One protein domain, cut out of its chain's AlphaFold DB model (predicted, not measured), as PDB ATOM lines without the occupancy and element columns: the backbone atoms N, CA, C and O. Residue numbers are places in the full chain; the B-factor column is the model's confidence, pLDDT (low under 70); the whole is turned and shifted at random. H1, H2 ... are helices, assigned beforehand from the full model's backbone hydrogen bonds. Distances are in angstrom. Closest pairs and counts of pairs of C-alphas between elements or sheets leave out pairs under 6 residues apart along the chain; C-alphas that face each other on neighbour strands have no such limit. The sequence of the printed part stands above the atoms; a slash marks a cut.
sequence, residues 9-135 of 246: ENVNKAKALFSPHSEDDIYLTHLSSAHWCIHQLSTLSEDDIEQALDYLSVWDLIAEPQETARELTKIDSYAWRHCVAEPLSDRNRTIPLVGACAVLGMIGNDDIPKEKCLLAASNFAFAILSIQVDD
ATOM      1  N   GLU A   9     190.783 163.080 162.821       90.19
ATOM      2  CA  GLU A   9     190.547 161.886 163.633       90.19
ATOM      3  C   GLU A   9     190.697 162.194 165.128       90.19
ATOM      4  O   GLU A   9     189.792 161.887 165.907       90.19
ATOM      5  N   ASN A  10     191.793 162.842 165.531       89.56
ATOM      6  CA  ASN A  10     192.008 163.211 166.927       89.56
ATOM      7  C   ASN A  10     190.964 164.234 167.393       89.56
ATOM      8  O   ASN A  10     190.357 164.059 168.446       89.56
ATOM      9  N   VAL A  11     190.635 165.240 166.582       90.06
ATOM     10  CA  VAL A  11     189.550 166.183 166.906       90.06
ATOM     11  C   VAL A  11     188.221 165.450 167.156       90.06
ATOM     12  O   VAL A  11     187.527 165.721 168.139       90.06
ATOM     13  N   ASN A  12     187.878 164.473 166.318       87.38
ATOM     14  CA  ASN A  12     186.655 163.682 166.464       87.38
ATOM     15  C   ASN A  12     186.694 162.741 167.675       87.38
ATOM     16  O   ASN A  12     185.676 162.585 168.354       87.38
ATOM     17  N   LYS A  13     187.854 162.164 168.005       85.12
ATOM     18  CA  LYS A  13     188.048 161.395 169.245       85.12
ATOM     19  C   LYS A  13     187.793 162.259 170.479       85.12
ATOM     20  O   LYS A  13     187.084 161.818 171.382       85.12
ATOM     21  N   ALA A  14     188.291 163.497 170.506       83.00
ATOM     22  CA  ALA A  14     187.992 164.435 171.588       83.00
ATOM     23  C   ALA A  14     186.492 164.754 171.661       83.00
ATOM     24  O   ALA A  14     185.899 164.656 172.734       83.00
ATOM     25  N   LYS A  15     185.838 165.047 170.528       79.56
ATOM     26  CA  LYS A  15     184.374 165.244 170.492       79.56
ATOM     27  C   LYS A  15     183.617 164.044 171.074       79.56
ATOM     28  O   LYS A  15     182.654 164.237 171.809       79.56
ATOM     29  N   ALA A  16     184.043 162.819 170.766       76.19
ATOM     30  CA  ALA A  16     183.405 161.600 171.259       76.19
ATOM     31  C   ALA A  16     183.613 161.387 172.769       76.19
ATOM     32  O   ALA A  16     182.656 161.058 173.467       76.19
ATOM     33  N   LEU A  17     184.831 161.614 173.276       68.44
ATOM     34  CA  LEU A  17     185.159 161.487 174.702       68.44
ATOM     35  C   LEU A  17     184.340 162.428 175.590       68.44
ATOM     36  O   LEU A  17     183.890 162.041 176.666       68.44
ATOM     37  N   PHE A  18     184.154 163.660 175.125       59.44
ATOM     38  CA  PHE A  18     183.577 164.756 175.901       59.44
ATOM     39  C   PHE A  18     182.163 165.137 175.439       59.44
ATOM     40  O   PHE A  18     181.630 166.182 175.816       59.44
ATOM     41  N   SER A  19     181.540 164.291 174.614       55.81
ATOM     42  CA  SER A  19     180.132 164.430 174.269       55.81
ATOM     43  C   SER A  19     179.288 164.302 175.542       55.81
ATOM     44  O   SER A  19     179.549 163.400 176.338       55.81
ATOM     45  N   PRO A  20     178.212 165.094 175.713       46.44
ATOM     46  CA  PRO A  20     177.271 164.957 176.834       46.44
ATOM     47  C   PRO A  20     176.557 163.587 176.913       46.44
ATOM     48  O   PRO A  20     175.677 163.400 177.747       46.44
ATOM     49  N   HIS A  21     176.917 162.646 176.037       43.44
ATOM     50  CA  HIS A  21     176.378 161.297 175.920       43.44
ATOM     51  C   HIS A  21     177.430 160.202 176.193       43.44
ATOM     52  O   HIS A  21     177.114 159.029 175.988       43.44
ATOM     53  N   SER A  22     178.667 160.536 176.602       42.16
ATOM     54  CA  SER A  22     179.636 159.515 177.026       42.16
ATOM     55  C   SER A  22     179.222 158.959 178.396       42.16
ATOM     56  O   SER A  22     178.971 159.691 179.351       42.16
ATOM     57  N   GLU A  23     179.045 157.638 178.461       38.88
ATOM     58  CA  GLU A  23     178.309 156.931 179.523       38.88
ATOM     59  C   GLU A  23     179.008 156.901 180.898       38.88
ATOM     60  O   GLU A  23     178.434 156.365 181.843       38.88
ATOM     61  N   ASP A  24     180.201 157.492 181.048       41.25
ATOM     62  CA  ASP A  24     181.036 157.318 182.246       41.25
ATOM     63  C   ASP A  24     181.405 158.599 183.017       41.25
ATOM     64  O   ASP A  24     182.004 158.485 184.085       41.25
ATOM     65  N   ASP A  25     181.026 159.808 182.587       41.84
ATOM     66  CA  ASP A  25     181.583 161.026 183.202       41.84
ATOM     67  C   ASP A  25     180.552 162.040 183.713       41.84
ATOM     68  O   ASP A  25     180.424 163.173 183.258       41.84
ATOM     69  N   ILE A  26     179.873 161.643 184.792       38.03
ATOM     70  CA  ILE A  26     179.208 162.570 185.729       38.03
ATOM     71  C   ILE A  26     180.260 163.350 186.566       38.03
ATOM     72  O   ILE A  26     179.914 164.284 187.287       38.03
ATOM     73  N   TYR A  27     181.554 162.999 186.469       37.84
ATOM     74  CA  TYR A  27     182.623 163.526 187.329       37.84
ATOM     75  C   TYR A  27     183.774 164.251 186.635       37.84
ATOM     76  O   TYR A  27     184.574 164.891 187.326       37.84
ATOM     77  N   LEU A  28     183.842 164.276 185.308       42.72
ATOM     78  CA  LEU A  28     184.650 165.279 184.631       42.72
ATOM     79  C   LEU A  28     183.915 166.621 184.714       42.72
ATOM     80  O   LEU A  28     183.121 166.981 183.854       42.72
ATOM     81  N   THR A  29     184.159 167.328 185.821       43.78
ATOM     82  CA  THR A  29     183.774 168.720 186.086       43.78
ATOM     83  C   THR A  29     183.458 169.469 184.797       43.78
ATOM     84  O   THR A  29     184.378 169.781 184.036       43.78
ATOM     85  N   HIS A  30     182.190 169.842 184.608       45.59
ATOM     86  CA  HIS A  30     181.688 170.743 183.557       45.59
ATOM     87  C   HIS A  30     182.330 172.159 183.586       45.59
ATOM     88  O   HIS A  30     181.785 173.115 183.046       45.59
ATOM     89  N   LEU A  31     183.474 172.294 184.261       48.56
ATOM     90  CA  LEU A  31     184.238 173.489 184.586       48.56
ATOM     91  C   LEU A  31     185.715 173.366 184.168       48.56
ATOM     92  O   LEU A  31     186.481 174.287 184.437       48.56
ATOM     93  N   SER A  32     186.157 172.255 183.557       62.84
ATOM     94  CA  SER A  32     187.535 172.199 183.059       62.84
ATOM     95  C   SER A  32     187.658 172.959 181.736       62.84
ATOM     96  O   SER A  32     186.825 172.843 180.836       62.84
ATOM     97  N   SER A  33     188.730 173.733 181.616       65.88
ATOM     98  CA  SER A  33     189.157 174.462 180.416       65.88
ATOM     99  C   SER A  33     189.128 173.601 179.146       65.88
ATOM    100  O   SER A  33     188.730 174.070 178.083       65.88
ATOM    101  N   ALA A  34     189.473 172.316 179.268       66.75
ATOM    102  CA  ALA A  34     189.415 171.345 178.178       66.75
ATOM    103  C   ALA A  34     187.984 171.090 177.657       66.75
ATOM    104  O   ALA A  34     187.785 171.009 176.445       66.75
ATOM    105  N   HIS A  35     186.974 171.021 178.535       69.06
ATOM    106  CA  HIS A  35     185.573 170.863 178.110       69.06
ATOM    107  C   HIS A  35     185.057 172.102 177.395       69.06
ATOM    108  O   HIS A  35     184.325 171.993 176.412       69.06
ATOM    109  N   TRP A  36     185.441 173.284 177.882       75.25
ATOM    110  CA  TRP A  36     185.062 174.539 177.248       75.25
ATOM    111  C   TRP A  36     185.561 174.594 175.799       75.25
ATOM    112  O   TRP A  36     184.766 174.901 174.913       75.25
ATOM    113  N   CYS A  37     186.813 174.198 175.531       76.19
ATOM    114  CA  CYS A  37     187.352 174.139 174.167       76.19
ATOM    115  C   CYS A  37     186.514 173.239 173.245       76.19
ATOM    116  O   CYS A  37     186.209 173.629 172.122       76.19
ATOM    117  N   ILE A  38     186.086 172.070 173.727       75.62
ATOM    118  CA  ILE A  38     185.281 171.127 172.936       75.62
ATOM    119  C   ILE A  38     183.865 171.657 172.697       75.62
ATOM    120  O   ILE A  38     183.314 171.489 171.608       75.62
ATOM    121  N   HIS A  39     183.279 172.346 173.676       76.00
ATOM    122  CA  HIS A  39     182.007 173.032 173.474       76.00
ATOM    123  C   HIS A  39     182.129 174.123 172.402       76.00
ATOM    124  O   HIS A  39     181.293 174.181 171.504       76.00
ATOM    125  N   GLN A  40     183.171 174.959 172.447       78.44
ATOM    126  CA  GLN A  40     183.408 175.974 171.408       78.44
ATOM    127  C   GLN A  40     183.642 175.338 170.034       78.44
ATOM    128  O   GLN A  40     183.123 175.812 169.031       78.44
ATOM    129  N   LEU A  41     184.351 174.211 169.977       85.00
ATOM    130  CA  LEU A  41     184.553 173.463 168.739       85.00
ATOM    131  C   LEU A  41     183.225 173.010 168.098       85.00
ATOM    132  O   LEU A  41     183.123 172.946 166.877       85.00
ATOM    133  N   SER A  42     182.196 172.706 168.898       78.94
ATOM    134  CA  SER A  42     180.883 172.270 168.386       78.94
ATOM    135  C   SER A  42     180.096 173.360 167.647       78.94
ATOM    136  O   SER A  42     179.136 173.043 166.949       78.94
ATOM    137  N   THR A  43     180.499 174.628 167.780       81.38
ATOM    138  CA  THR A  43     179.866 175.768 167.103       81.38
ATOM    139  C   THR A  43     180.583 176.182 165.816       81.38
ATOM    140  O   THR A  43     180.153 177.137 165.176       81.38
ATOM    141  N   LEU A  44     181.682 175.512 165.462       84.88
ATOM    142  CA  LEU A  44     182.473 175.793 164.262       84.88
ATOM    143  C   LEU A  44     181.965 174.973 163.070       84.88
ATOM    144  O   LEU A  44     181.437 173.872 163.252       84.88
ATOM    145  N   SER A  45     182.139 175.499 161.856       88.88
ATOM    146  CA  SER A  45     181.871 174.740 160.631       88.88
ATOM    147  C   SER A  45     182.970 173.703 160.363       88.88
ATOM    148  O   SER A  45     184.061 173.785 160.927       88.88
ATOM    149  N   GLU A  46     182.688 172.708 159.518       88.88
ATOM    150  CA  GLU A  46     183.710 171.739 159.095       88.88
ATOM    151  C   GLU A  46     184.845 172.434 158.329       88.88
ATOM    152  O   GLU A  46     186.005 172.195 158.652       88.88
ATOM    153  N   ASP A  47     184.518 173.383 157.445       92.25
ATOM    154  CA  ASP A  47     185.495 174.188 156.699       92.25
ATOM    155  C   ASP A  47     186.453 174.954 157.634       92.25
ATOM    156  O   ASP A  47     187.667 174.966 157.421       92.25
ATOM    157  N   ASP A  48     185.932 175.556 158.713       91.75
ATOM    158  CA  ASP A  48     186.751 176.264 159.711       91.75
ATOM    159  C   ASP A  48     187.711 175.313 160.443       91.75
ATOM    160  O   ASP A  48     188.841 175.682 160.781       91.75
ATOM    161  N   ILE A  49     187.255 174.087 160.719       92.56
ATOM    162  CA  ILE A  49     188.059 173.054 161.380       92.56
ATOM    163  C   ILE A  49     189.159 172.568 160.435       92.56
ATOM    164  O   ILE A  49     190.308 172.462 160.862       92.56
ATOM    165  N   GLU A  50     188.835 172.296 159.173       93.06
ATOM    166  CA  GLU A  50     189.802 171.855 158.162       93.06
ATOM    167  C   GLU A  50     190.880 172.912 157.922       93.06
ATOM    168  O   GLU A  50     192.066 172.603 158.003       93.06
ATOM    169  N   GLN A  51     190.494 174.180 157.758       93.25
ATOM    170  CA  GLN A  51     191.453 175.270 157.572       93.25
ATOM    171  C   GLN A  51     192.404 175.422 158.770       93.25
ATOM    172  O   GLN A  51     193.600 175.676 158.606       93.25
ATOM    173  N   ALA A  52     191.886 175.271 159.990       94.12
ATOM    174  CA  ALA A  52     192.701 175.312 161.196       94.12
ATOM    175  C   ALA A  52     193.666 174.120 161.292       94.12
ATOM    176  O   ALA A  52     194.812 174.297 161.709       94.12
ATOM    177  N   LEU A  53     193.227 172.919 160.909       93.62
ATOM    178  CA  LEU A  53     194.081 171.730 160.875       93.62
ATOM    179  C   LEU A  53     195.184 171.863 159.826       93.62
ATOM    180  O   LEU A  53     196.339 171.589 160.143       93.62
ATOM    181  N   ASP A  54     194.866 172.363 158.632       91.50
ATOM    182  CA  ASP A  54     195.853 172.627 157.581       91.50
ATOM    183  C   ASP A  54     196.941 173.588 158.072       91.50
ATOM    184  O   ASP A  54     198.130 173.328 157.883       91.50
ATOM    185  N   TYR A  55     196.553 174.657 158.775       91.25
ATOM    186  CA  TYR A  55     197.500 175.589 159.389       91.25
ATOM    187  C   TYR A  55     198.417 174.901 160.414       91.25
ATOM    188  O   TYR A  55     199.628 175.131 160.429       91.25
ATOM    189  N   LEU A  56     197.855 174.052 161.277       90.38
ATOM    190  CA  LEU A  56     198.591 173.387 162.355       90.38
ATOM    191  C   LEU A  56     199.447 172.209 161.866       90.38
ATOM    192  O   LEU A  56     200.448 171.891 162.506       90.38
ATOM    193  N   SER A  57     199.108 171.603 160.727       83.56
ATOM    194  CA  SER A  57     199.774 170.416 160.168       83.56
ATOM    195  C   SER A  57     201.281 170.593 159.937       83.56
ATOM    196  O   SER A  57     202.044 169.629 160.002       83.56
ATOM    197  N   VAL A  58     201.747 171.835 159.743       81.50
ATOM    198  CA  VAL A  58     203.176 172.160 159.600       81.50
ATOM    199  C   VAL A  58     204.005 171.692 160.799       81.50
ATOM    200  O   VAL A  58     205.180 171.361 160.655       81.50
ATOM    201  N   TRP A  59     203.396 171.618 161.982       82.25
ATOM    202  CA  TRP A  59     204.065 171.190 163.204       82.25
ATOM    203  C   TRP A  59     204.339 169.702 163.271       82.25
ATOM    204  O   TRP A  59     205.402 169.314 163.754       82.25
ATOM    205  N   ASP A  60     203.434 168.892 162.733       74.94
ATOM    206  CA  ASP A  60     203.624 167.445 162.638       74.94
ATOM    207  C   ASP A  60     204.763 167.087 161.665       74.94
ATOM    208  O   ASP A  60     205.412 166.051 161.810       74.94
ATOM    209  N   LEU A  61     205.079 167.978 160.713       76.12
ATOM    210  CA  LEU A  61     206.215 167.823 159.796       76.12
ATOM    211  C   LEU A  61     207.569 168.164 160.436       76.12
ATOM    212  O   LEU A  61     208.606 167.694 159.967       76.12
ATOM    213  N   ILE A  62     207.578 169.021 161.461       76.94
ATOM    214  CA  ILE A  62     208.805 169.550 162.079       76.94
ATOM    215  C   ILE A  62     209.178 168.762 163.334       76.94
ATOM    216  O   ILE A  62     210.363 168.538 163.591       76.94
ATOM    217  N   ALA A  63     208.188 168.365 164.128       75.38
ATOM    218  CA  ALA A  63     208.384 167.712 165.411       75.38
ATOM    219  C   ALA A  63     207.507 166.468 165.530       75.38
ATOM    220  O   ALA A  63     206.406 166.392 164.989       75.38
ATOM    221  N   GLU A  64     207.993 165.481 166.282       82.81
ATOM    222  CA  GLU A  64     207.157 164.337 166.618       82.81
ATOM    223  C   GLU A  64     205.999 164.773 167.536       82.81
ATOM    224  O   GLU A  64     206.193 165.618 168.413       82.81
ATOM    225  N   PRO A  65     204.815 164.155 167.409       81.12
ATOM    226  CA  PRO A  65     203.612 164.500 168.170       81.12
ATOM    227  C   PRO A  65     203.818 164.654 169.686       81.12
ATOM    228  O   PRO A  65     203.260 165.556 170.311       81.12
ATOM    229  N   GLN A  66     204.652 163.797 170.286       81.94
ATOM    230  CA  GLN A  66     204.992 163.855 171.710       81.94
ATOM    231  C   GLN A  66     205.811 165.103 172.057       81.94
ATOM    232  O   GLN A  66     205.572 165.731 173.092       81.94
ATOM    233  N   GLU A  67     206.773 165.460 171.208       84.62
ATOM    234  CA  GLU A  67     207.590 166.657 171.381       84.62
ATOM    235  C   GLU A  67     206.725 167.906 171.211       84.62
ATOM    236  O   GLU A  67     206.753 168.789 172.068       84.62
ATOM    237  N   THR A  68     205.857 167.925 170.197       85.94
ATOM    238  CA  THR A  68     204.881 168.998 169.976       85.94
ATOM    239  C   THR A  68     203.971 169.179 171.192       85.94
ATOM    240  O   THR A  68     203.894 170.275 171.747       85.94
ATOM    241  N   ALA A  69     203.343 168.110 171.694       86.50
ATOM    242  CA  ALA A  69     202.483 168.172 172.878       86.50
ATOM    243  C   ALA A  69     203.239 168.630 174.137       86.50
ATOM    244  O   ALA A  69     202.701 169.384 174.951       86.50
ATOM    245  N   ARG A  70     204.500 168.209 174.303       86.12
ATOM    246  CA  ARG A  70     205.350 168.643 175.416       86.12
ATOM    247  C   ARG A  70     205.663 170.131 175.329       86.12
ATOM    248  O   ARG A  70     205.551 170.826 176.338       86.12
ATOM    249  N   GLU A  71     206.041 170.623 174.158       84.69
ATOM    250  CA  GLU A  71     206.368 172.033 173.959       84.69
ATOM    251  C   GLU A  71     205.137 172.932 174.134       84.69
ATOM    252  O   GLU A  71     205.260 174.014 174.702       84.69
ATOM    253  N   LEU A  72     203.933 172.460 173.798       87.00
ATOM    254  CA  LEU A  72     202.674 173.172 174.074       87.00
ATOM    255  C   LEU A  72     202.366 173.355 175.575       87.00
ATOM    256  O   LEU A  72     201.547 174.197 175.942       87.00
ATOM    257  N   THR A  73     203.028 172.617 176.473       83.69
ATOM    258  CA  THR A  73     202.916 172.877 177.923       83.69
ATOM    259  C   THR A  73     203.740 174.090 178.378       83.69
ATOM    260  O   THR A  73     203.518 174.597 179.478       83.69
ATOM    261  N   LYS A  74     204.665 174.577 177.537       84.25
ATOM    262  CA  LYS A  74     205.573 175.701 177.805       84.25
ATOM    263  C   LYS A  74     205.155 176.929 176.990       84.25
ATOM    264  O   LYS A  74     205.253 176.930 175.768       84.25
ATOM    265  N   ILE A  75     204.734 177.992 177.674       74.50
ATOM    266  CA  ILE A  75     204.178 179.222 177.071       74.50
ATOM    267  C   ILE A  75     205.204 179.992 176.208       74.50
ATOM    268  O   ILE A  75     204.851 180.838 175.394       74.50
ATOM    269  N   ASP A  76     206.496 179.729 176.357       74.31
ATOM    270  CA  ASP A  76     207.569 180.403 175.625       74.31
ATOM    271  C   ASP A  76     208.139 179.590 174.451       74.31
ATOM    272  O   ASP A  76     208.981 180.119 173.711       74.31
ATOM    273  N   SER A  77     207.664 178.354 174.244       80.31
ATOM    274  CA  SER A  77     208.162 177.452 173.202       80.31
ATOM    275  C   SER A  77     207.797 177.903 171.788       80.31
ATOM    276  O   SER A  77     206.845 178.651 171.560       80.31
ATOM    277  N   TYR A  78     208.551 177.406 170.804       79.50
ATOM    278  CA  TYR A  78     208.266 177.651 169.389       79.50
ATOM    279  C   TYR A  78     206.880 177.088 169.006       79.50
ATOM    280  O   TYR A  78     206.108 177.778 168.342       79.50
ATOM    281  N   ALA A  79     206.524 175.890 169.501       84.38
ATOM    282  CA  ALA A  79     205.219 175.260 169.257       84.38
ATOM    283  C   ALA A  79     204.072 176.098 169.818       84.38
ATOM    284  O   ALA A  79     203.080 176.348 169.136       84.38
ATOM    285  N   TRP A  80     204.228 176.607 171.039       86.25
ATOM    286  CA  TRP A  80     203.244 177.496 171.637       86.25
ATOM    287  C   TRP A  80     203.057 178.783 170.830       86.25
ATOM    288  O   TRP A  80     201.926 179.203 170.580       86.25
ATOM    289  N   ARG A  81     204.155 179.417 170.398       81.44
ATOM    290  CA  ARG A  81     204.085 180.677 169.644       81.44
ATOM    291  C   ARG A  81     203.266 180.534 168.368       81.44
ATOM    292  O   ARG A  81     202.363 181.333 168.164       81.44
ATOM    293  N   HIS A  82     203.512 179.502 167.568       84.69
ATOM    294  CA  HIS A  82     202.787 179.327 166.308       84.69
ATOM    295  C   HIS A  82     201.391 178.722 166.473       84.69
ATOM    296  O   HIS A  82     200.485 179.099 165.739       84.69
ATOM    297  N   CYS A  83     201.185 177.788 167.407       86.19
ATOM    298  CA  CYS A  83     199.870 177.156 167.581       86.19
ATOM    299  C   CYS A  83     198.891 178.032 168.375       86.19
ATOM    300  O   CYS A  83     197.682 177.812 168.305       86.19
ATOM    301  N   VAL A  84     199.398 178.994 169.158       86.94
ATOM    302  CA  VAL A  84     198.592 179.818 170.071       86.94
ATOM    303  C   VAL A  84     198.811 181.305 169.851       86.94
ATOM    304  O   VAL A  84     197.866 182.010 169.510       86.94
ATOM    305  N   ALA A  85     200.029 181.801 170.071       82.44
ATOM    306  CA  ALA A  85     200.264 183.244 170.152       82.44
ATOM    307  C   ALA A  85     200.018 183.967 168.816       82.44
ATOM    308  O   ALA A  85     199.358 185.003 168.798       82.44
ATOM    309  N   GLU A  86     200.506 183.415 167.708       84.81
ATOM    310  CA  GLU A  86     200.343 183.981 166.365       84.81
ATOM    311  C   GLU A  86     198.876 183.992 165.906       84.81
ATOM    312  O   GLU A  86     198.373 185.080 165.618       84.81
ATOM    313  N   PRO A  87     198.125 182.871 165.946       87.00
ATOM    314  CA  PRO A  87     196.702 182.896 165.627       87.00
ATOM    315  C   PRO A  87     195.896 183.902 166.448       87.00
ATOM    316  O   PRO A  87     195.020 184.595 165.928       87.00
ATOM    317  N   LEU A  88     196.202 184.013 167.744       85.06
ATOM    318  CA  LEU A  88     195.548 184.980 168.621       85.06
ATOM    319  C   LEU A  88     195.916 186.427 168.269       85.06
ATOM    320  O   LEU A  88     195.061 187.305 168.402       85.06
ATOM    321  N   SER A  89     197.135 186.681 167.785       82.69
ATOM    322  CA  SER A  89     197.551 188.006 167.305       82.69
ATOM    323  C   SER A  89     196.763 188.459 166.069       82.69
ATOM    324  O   SER A  89     196.385 189.628 165.982       82.69
ATOM    325  N   ASP A  90     196.379 187.512 165.210       83.94
ATOM    326  CA  ASP A  90     195.500 187.734 164.054       83.94
ATOM    327  C   ASP A  90     194.007 187.747 164.424       83.94
ATOM    328  O   ASP A  90     193.134 187.855 163.561       83.94
ATOM    329  N   ARG A  91     193.686 187.644 165.722       81.62
ATOM    330  CA  ARG A  91     192.327 187.500 166.272       81.62
ATOM    331  C   ARG A  91     191.585 186.245 165.793       81.62
ATOM    332  O   ARG A  91     190.365 186.163 165.952       81.62
ATOM    333  N   ASN A  92     192.293 185.243 165.275       87.19
ATOM    334  CA  ASN A  92     191.714 183.971 164.860       87.19
ATOM    335  C   ASN A  92     191.748 182.958 166.015       87.19
ATOM    336  O   ASN A  92     192.722 182.239 166.235       87.19
ATOM    337  N   ARG A  93     190.648 182.902 166.771       87.25
ATOM    338  CA  ARG A  93     190.491 182.009 167.933       87.25
ATOM    339  C   ARG A  93     190.208 180.551 167.531       87.25
ATOM    340  O   ARG A  93     190.381 179.660 168.356       87.25
ATOM    341  N   THR A  94     189.801 180.299 166.287       91.50
ATOM    342  CA  THR A  94     189.450 178.965 165.769       91.50
ATOM    343  C   THR A  94     190.659 178.033 165.761       91.50
ATOM    344  O   THR A  94     190.572 176.906 166.238       91.50
ATOM    345  N   ILE A  95     191.810 178.523 165.294       92.94
ATOM    346  CA  ILE A  95     193.047 177.737 165.180       92.94
ATOM    347  C   ILE A  95     193.479 177.134 166.536       92.94
ATOM    348  O   ILE A  95     193.569 175.908 166.637       92.94
ATOM    349  N   PRO A  96     193.675 177.922 167.615       90.88
ATOM    350  CA  PRO A  96     194.066 177.367 168.911       90.88
ATOM    351  C   PRO A  96     192.985 176.465 169.536       90.88
ATOM    352  O   PRO A  96     193.323 175.512 170.239       90.88
ATOM    353  N   LEU A  97     191.693 176.712 169.272       90.81
ATOM    354  CA  LEU A  97     190.596 175.847 169.738       90.81
ATOM    355  C   LEU A  97     190.665 174.446 169.121       90.81
ATOM    356  O   LEU A  97     190.549 173.441 169.829       90.81
ATOM    357  N   VAL A  98     190.864 174.383 167.805       92.75
ATOM    358  CA  VAL A  98     190.994 173.126 167.060       92.75
ATOM    359  C   VAL A  98     192.244 172.371 167.507       92.75
ATOM    360  O   VAL A  98     192.159 171.176 167.802       92.75
ATOM    361  N   GLY A  99     193.369 173.074 167.678       91.38
ATOM    362  CA  GLY A  99     194.612 172.495 168.189       91.38
ATOM    363  C   GLY A  99     194.456 171.855 169.571       91.38
ATOM    364  O   GLY A  99     194.878 170.716 169.775       91.38
ATOM    365  N   ALA A 100     193.775 172.526 170.504       89.44
ATOM    366  CA  ALA A 100     193.499 171.970 171.830       89.44
ATOM    367  C   ALA A 100     192.704 170.655 171.759       89.44
ATOM    368  O   ALA A 100     193.010 169.698 172.471       89.44
ATOM    369  N   CYS A 101     191.699 170.591 170.884       89.25
ATOM    370  CA  CYS A 101     190.867 169.402 170.723       89.25
ATOM    371  C   CYS A 101     191.631 168.251 170.062       89.25
ATOM    372  O   CYS A 101     191.471 167.104 170.473       89.25
ATOM    373  N   ALA A 102     192.506 168.543 169.100       91.19
ATOM    374  CA  ALA A 102     193.387 167.540 168.512       91.19
ATOM    375  C   ALA A 102     194.316 166.917 169.573       91.19
ATOM    376  O   ALA A 102     194.395 165.696 169.687       91.19
ATOM    377  N   VAL A 103     194.922 167.735 170.444       89.00
ATOM    378  CA  VAL A 103     195.757 167.241 171.557       89.00
ATOM    379  C   VAL A 103     194.958 166.366 172.528       89.00
ATOM    380  O   VAL A 103     195.440 165.323 172.968       89.00
ATOM    381  N   LEU A 104     193.724 166.759 172.862       84.94
ATOM    382  CA  LEU A 104     192.866 165.999 173.781       84.94
ATOM    383  C   LEU A 104     192.450 164.635 173.232       84.94
ATOM    384  O   LEU A 104     192.265 163.693 174.003       84.94
ATOM    385  N   GLY A 105     192.262 164.531 171.922       84.00
ATOM    386  CA  GLY A 105     191.789 163.310 171.285       84.00
ATOM    387  C   GLY A 105     192.892 162.368 170.838       84.00
ATOM    388  O   GLY A 105     192.593 161.352 170.211       84.00
ATOM    389  N   MET A 106     194.146 162.655 171.190       82.25
ATOM    390  CA  MET A 106     195.293 161.794 170.916       82.25
ATOM    391  C   MET A 106     195.324 160.555 171.835       82.25
ATOM    392  O   MET A 106     196.277 160.293 172.565       82.25
ATOM    393  N   ILE A 107     194.235 159.789 171.833       65.62
ATOM    394  CA  ILE A 107     194.078 158.554 172.604       65.62
ATOM    395  C   ILE A 107     194.848 157.438 171.892       65.62
ATOM    396  O   ILE A 107     194.643 157.214 170.697       65.62
ATOM    397  N   GLY A 108     195.679 156.706 172.636       55.50
ATOM    398  CA  GLY A 108     196.427 155.546 172.132       55.50
ATOM    399  C   GLY A 108     197.908 155.806 171.852       55.50
ATOM    400  O   GLY A 108     198.591 154.907 171.375       55.50
ATOM    401  N   ASN A 109     198.414 157.004 172.159       62.69
ATOM    402  CA  ASN A 109     199.848 157.235 172.270       62.69
ATOM    403  C   ASN A 109     200.261 157.085 173.743       62.69
ATOM    404  O   ASN A 109     200.230 158.055 174.503       62.69
ATOM    405  N   ASP A 110     200.605 155.858 174.143       60.53
ATOM    406  CA  ASP A 110     200.999 155.515 175.521       60.53
ATOM    407  C   ASP A 110     202.216 156.327 176.015       60.53
ATOM    408  O   ASP A 110     202.427 156.465 177.222       60.53
ATOM    409  N   ASP A 111     202.982 156.925 175.095       65.62
ATOM    410  CA  ASP A 111     204.159 157.736 175.400       65.62
ATOM    411  C   ASP A 111     203.813 159.180 175.817       65.62
ATOM    412  O   ASP A 111     204.686 159.916 176.301       65.62
ATOM    413  N   ILE A 112     202.555 159.618 175.678       69.00
ATOM    414  CA  ILE A 112     202.105 160.943 176.127       69.00
ATOM    415  C   ILE A 112     201.191 160.803 177.356       69.00
ATOM    416  O   ILE A 112     200.037 160.394 177.233       69.00
ATOM    417  N   PRO A 113     201.657 161.207 178.556       72.19
ATOM    418  CA  PRO A 113     200.824 161.199 179.754       72.19
ATOM    419  C   PRO A 113     199.574 162.069 179.591       72.19
ATOM    420  O   PRO A 113     199.662 163.228 179.168       72.19
ATOM    421  N   LYS A 114     198.418 161.541 180.008       75.94
ATOM    422  CA  LYS A 114     197.114 162.222 179.946       75.94
ATOM    423  C   LYS A 114     197.145 163.605 180.605       75.94
ATOM    424  O   LYS A 114     196.526 164.541 180.104       75.94
ATOM    425  N   GLU A 115     197.898 163.766 181.690       77.31
ATOM    426  CA  GLU A 115     198.053 165.036 182.406       77.31
ATOM    427  C   GLU A 115     198.705 166.115 181.536       77.31
ATOM    428  O   GLU A 115     198.327 167.281 181.630       77.31
ATOM    429  N   LYS A 116     199.650 165.745 180.661       79.31
ATOM    430  CA  LYS A 116     200.294 166.696 179.745       79.31
ATOM    431  C   LYS A 116     199.345 167.137 178.640       79.31
ATOM    432  O   LYS A 116     199.300 168.328 178.355       79.31
ATOM    433  N   CYS A 117     198.555 166.223 178.074       81.62
ATOM    434  CA  CYS A 117     197.522 166.581 177.096       81.62
ATOM    435  C   CYS A 117     196.486 167.528 177.709       81.62
ATOM    436  O   CYS A 117     196.147 168.550 177.115       81.62
ATOM    437  N   LEU A 118     196.029 167.225 178.930       79.44
ATOM    438  CA  LEU A 118     195.100 168.078 179.670       79.44
ATOM    439  C   LEU A 118     195.699 169.453 179.973       79.44
ATOM    440  O   LEU A 118     195.005 170.459 179.824       79.44
ATOM    441  N   LEU A 119     196.968 169.513 180.380       82.00
ATOM    442  CA  LEU A 119     197.658 170.771 180.659       82.00
ATOM    443  C   LEU A 119     197.848 171.608 179.390       82.00
ATOM    444  O   LEU A 119     197.514 172.790 179.398       82.00
ATOM    445  N   ALA A 120     198.318 171.001 178.297       84.25
ATOM    446  CA  ALA A 120     198.465 171.669 177.008       84.25
ATOM    447  C   ALA A 120     197.123 172.258 176.558       84.25
ATOM    448  O   ALA A 120     197.024 173.468 176.377       84.25
ATOM    449  N   ALA A 121     196.065 171.442 176.501       84.25
ATOM    450  CA  ALA A 121     194.710 171.882 176.161       84.25
ATOM    451  C   ALA A 121     194.175 172.985 177.091       84.25
ATOM    452  O   ALA A 121     193.514 173.921 176.642       84.25
ATOM    453  N   SER A 122     194.482 172.901 178.389       80.88
ATOM    454  CA  SER A 122     194.095 173.924 179.364       80.88
ATOM    455  C   SER A 122     194.771 175.258 179.094       80.88
ATOM    456  O   SER A 122     194.112 176.292 179.188       80.88
ATOM    457  N   ASN A 123     196.053 175.243 178.723       83.19
ATOM    458  CA  ASN A 123     196.775 176.459 178.382       83.19
ATOM    459  C   ASN A 123     196.107 177.178 177.194       83.19
ATOM    460  O   ASN A 123     195.922 178.393 177.267       83.19
ATOM    461  N   PHE A 124     195.682 176.461 176.143       86.31
ATOM    462  CA  PHE A 124     194.939 177.065 175.022       86.31
ATOM    463  C   PHE A 124     193.677 177.791 175.502       86.31
ATOM    464  O   PHE A 124     193.452 178.945 175.138       86.31
ATOM    465  N   ALA A 125     192.875 177.142 176.353       81.44
ATOM    466  CA  ALA A 125     191.662 177.754 176.887       81.44
ATOM    467  C   ALA A 125     191.987 179.020 177.691       81.44
ATOM    468  O   ALA A 125     191.351 180.048 177.488       81.44
ATOM    469  N   PHE A 126     193.003 178.973 178.561       78.44
ATOM    470  CA  PHE A 126     193.425 180.139 179.340       78.44
ATOM    471  C   PHE A 126     193.913 181.290 178.458       78.44
ATOM    472  O   PHE A 126     193.596 182.434 178.760       78.44
ATOM    473  N   ALA A 127     194.636 181.012 177.370       80.62
ATOM    474  CA  ALA A 127     195.122 182.037 176.445       80.62
ATOM    475  C   ALA A 127     193.991 182.705 175.647       80.62
ATOM    476  O   ALA A 127     194.013 183.912 175.414       80.62
ATOM    477  N   ILE A 128     192.976 181.938 175.243       84.19
ATOM    478  CA  ILE A 128     191.794 182.504 174.582       84.19
ATOM    479  C   ILE A 128     190.963 183.303 175.591       84.19
ATOM    480  O   ILE A 128     190.533 184.418 175.293       84.19
ATOM    481  N   LEU A 129     190.759 182.753 176.791       75.50
ATOM    482  CA  LEU A 129     189.992 183.398 177.853       75.50
ATOM    483  C   LEU A 129     190.661 184.680 178.348       75.50
ATOM    484  O   LEU A 129     189.956 185.650 178.583       75.50
ATOM    485  N   SER A 130     191.989 184.737 178.470       70.00
ATOM    486  CA  SER A 130     192.685 185.959 178.895       70.00
ATOM    487  C   SER A 130     192.473 187.111 177.912       70.00
ATOM    488  O   SER A 130     192.244 188.234 178.341       70.00
ATOM    489  N   ILE A 131     192.438 186.824 176.609       70.38
ATOM    490  CA  ILE A 131     192.097 187.810 175.571       70.38
ATOM    491  C   ILE A 131     190.610 188.177 175.611       70.38
ATOM    492  O   ILE A 131     190.240 189.304 175.298       70.38
ATOM    493  N   GLN A 132     189.742 187.233 175.975       63.62
ATOM    494  CA  GLN A 132     188.310 187.484 176.126       63.62
ATOM    495  C   GLN A 132     187.955 188.251 177.405       63.62
ATOM    496  O   GLN A 132     186.960 188.957 177.415       63.62
ATOM    497  N   VAL A 133     188.733 188.150 178.482       53.03
ATOM    498  CA  VAL A 133     188.526 188.955 179.702       53.03
ATOM    499  C   VAL A 133     188.775 190.443 179.429       53.03
ATOM    500  O   VAL A 133     188.164 191.291 180.073       53.03
ATOM    501  N   ASP A 134     189.571 190.774 178.414       51.84
ATOM    502  CA  ASP A 134     189.691 192.146 177.908       51.84
ATOM    503  C   ASP A 134     188.521 192.553 176.974       51.84
ATOM    504  O   ASP A 134     188.416 193.710 176.561       51.84
ATOM    505  N   ASP A 135     187.608 191.623 176.664       53.06
ATOM    506  CA  ASP A 135     186.419 191.789 175.821       53.06
ATOM    507  C   ASP A 135     185.181 192.002 176.721       53.06
ATOM    508  O   ASP A 135     184.750 191.127 177.482       53.06
TER     509      ASP A 135
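This is residues 9 to 135 of the 246 residues of an uncharacterized protein of Providencia sneebia DSM 19967 (UniProt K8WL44). The short helix H7 makes the core, with the long helix H8 beside it running the opposite way and H1, H2 and H3 packed across it. H6 pairs with H7 as a hairpin, H5 touches H6 and H8, H4 lies farthest from the core, and residues 18 to 32 form a long loop. The 127 printed residues include eight named helices, H1 to H8 in chain order, and no named strand, the class being all helix. The whole is compact, with a radius of gyration of the C-alphas of 13.6 A and spans of 37 by 37 by 27 A.

H8, residues 114 to 133, and H7, residues 94 to 104, form a hairpin at a shallow tilt of 21 degrees, the closest C-alphas, of Ala 100 and Ala 121, being 4.5 A apart. With H6, residues 78 to 89, they make an up-and-down bundle, each helix running against the one before. H7 is the hub, touching five helices. H3, residues 46 to 56, is about perpendicular to it at 78 degrees, the closest C-alphas, of Ala 52 and Ile 95, being 4.7 A apart. H1, residues 9 to 17, and H2, residues 33 to 41, touch H7 too. H5, residues 65 to 71, touches residues 116 to 120 of H8 alone. H4, residues 58 to 62, touches no helix. Every O i to N i+4 pair is within hydrogen-bond range except in H6, 6 of 8, and H8, 15 of 16.

H8 is 28.1 A long, H7 15.6 A, H3 15.3 A and H6 15.0 A. C-alpha 9 is at (190.547, 161.886, 163.633) and C-alpha 133 at (188.526, 188.955, 179.702).

The printed part has no cut. The link H1 to H2 is long. Residues 17 to 35, 107 to 112 and 132 to 135 have pLDDT under 70.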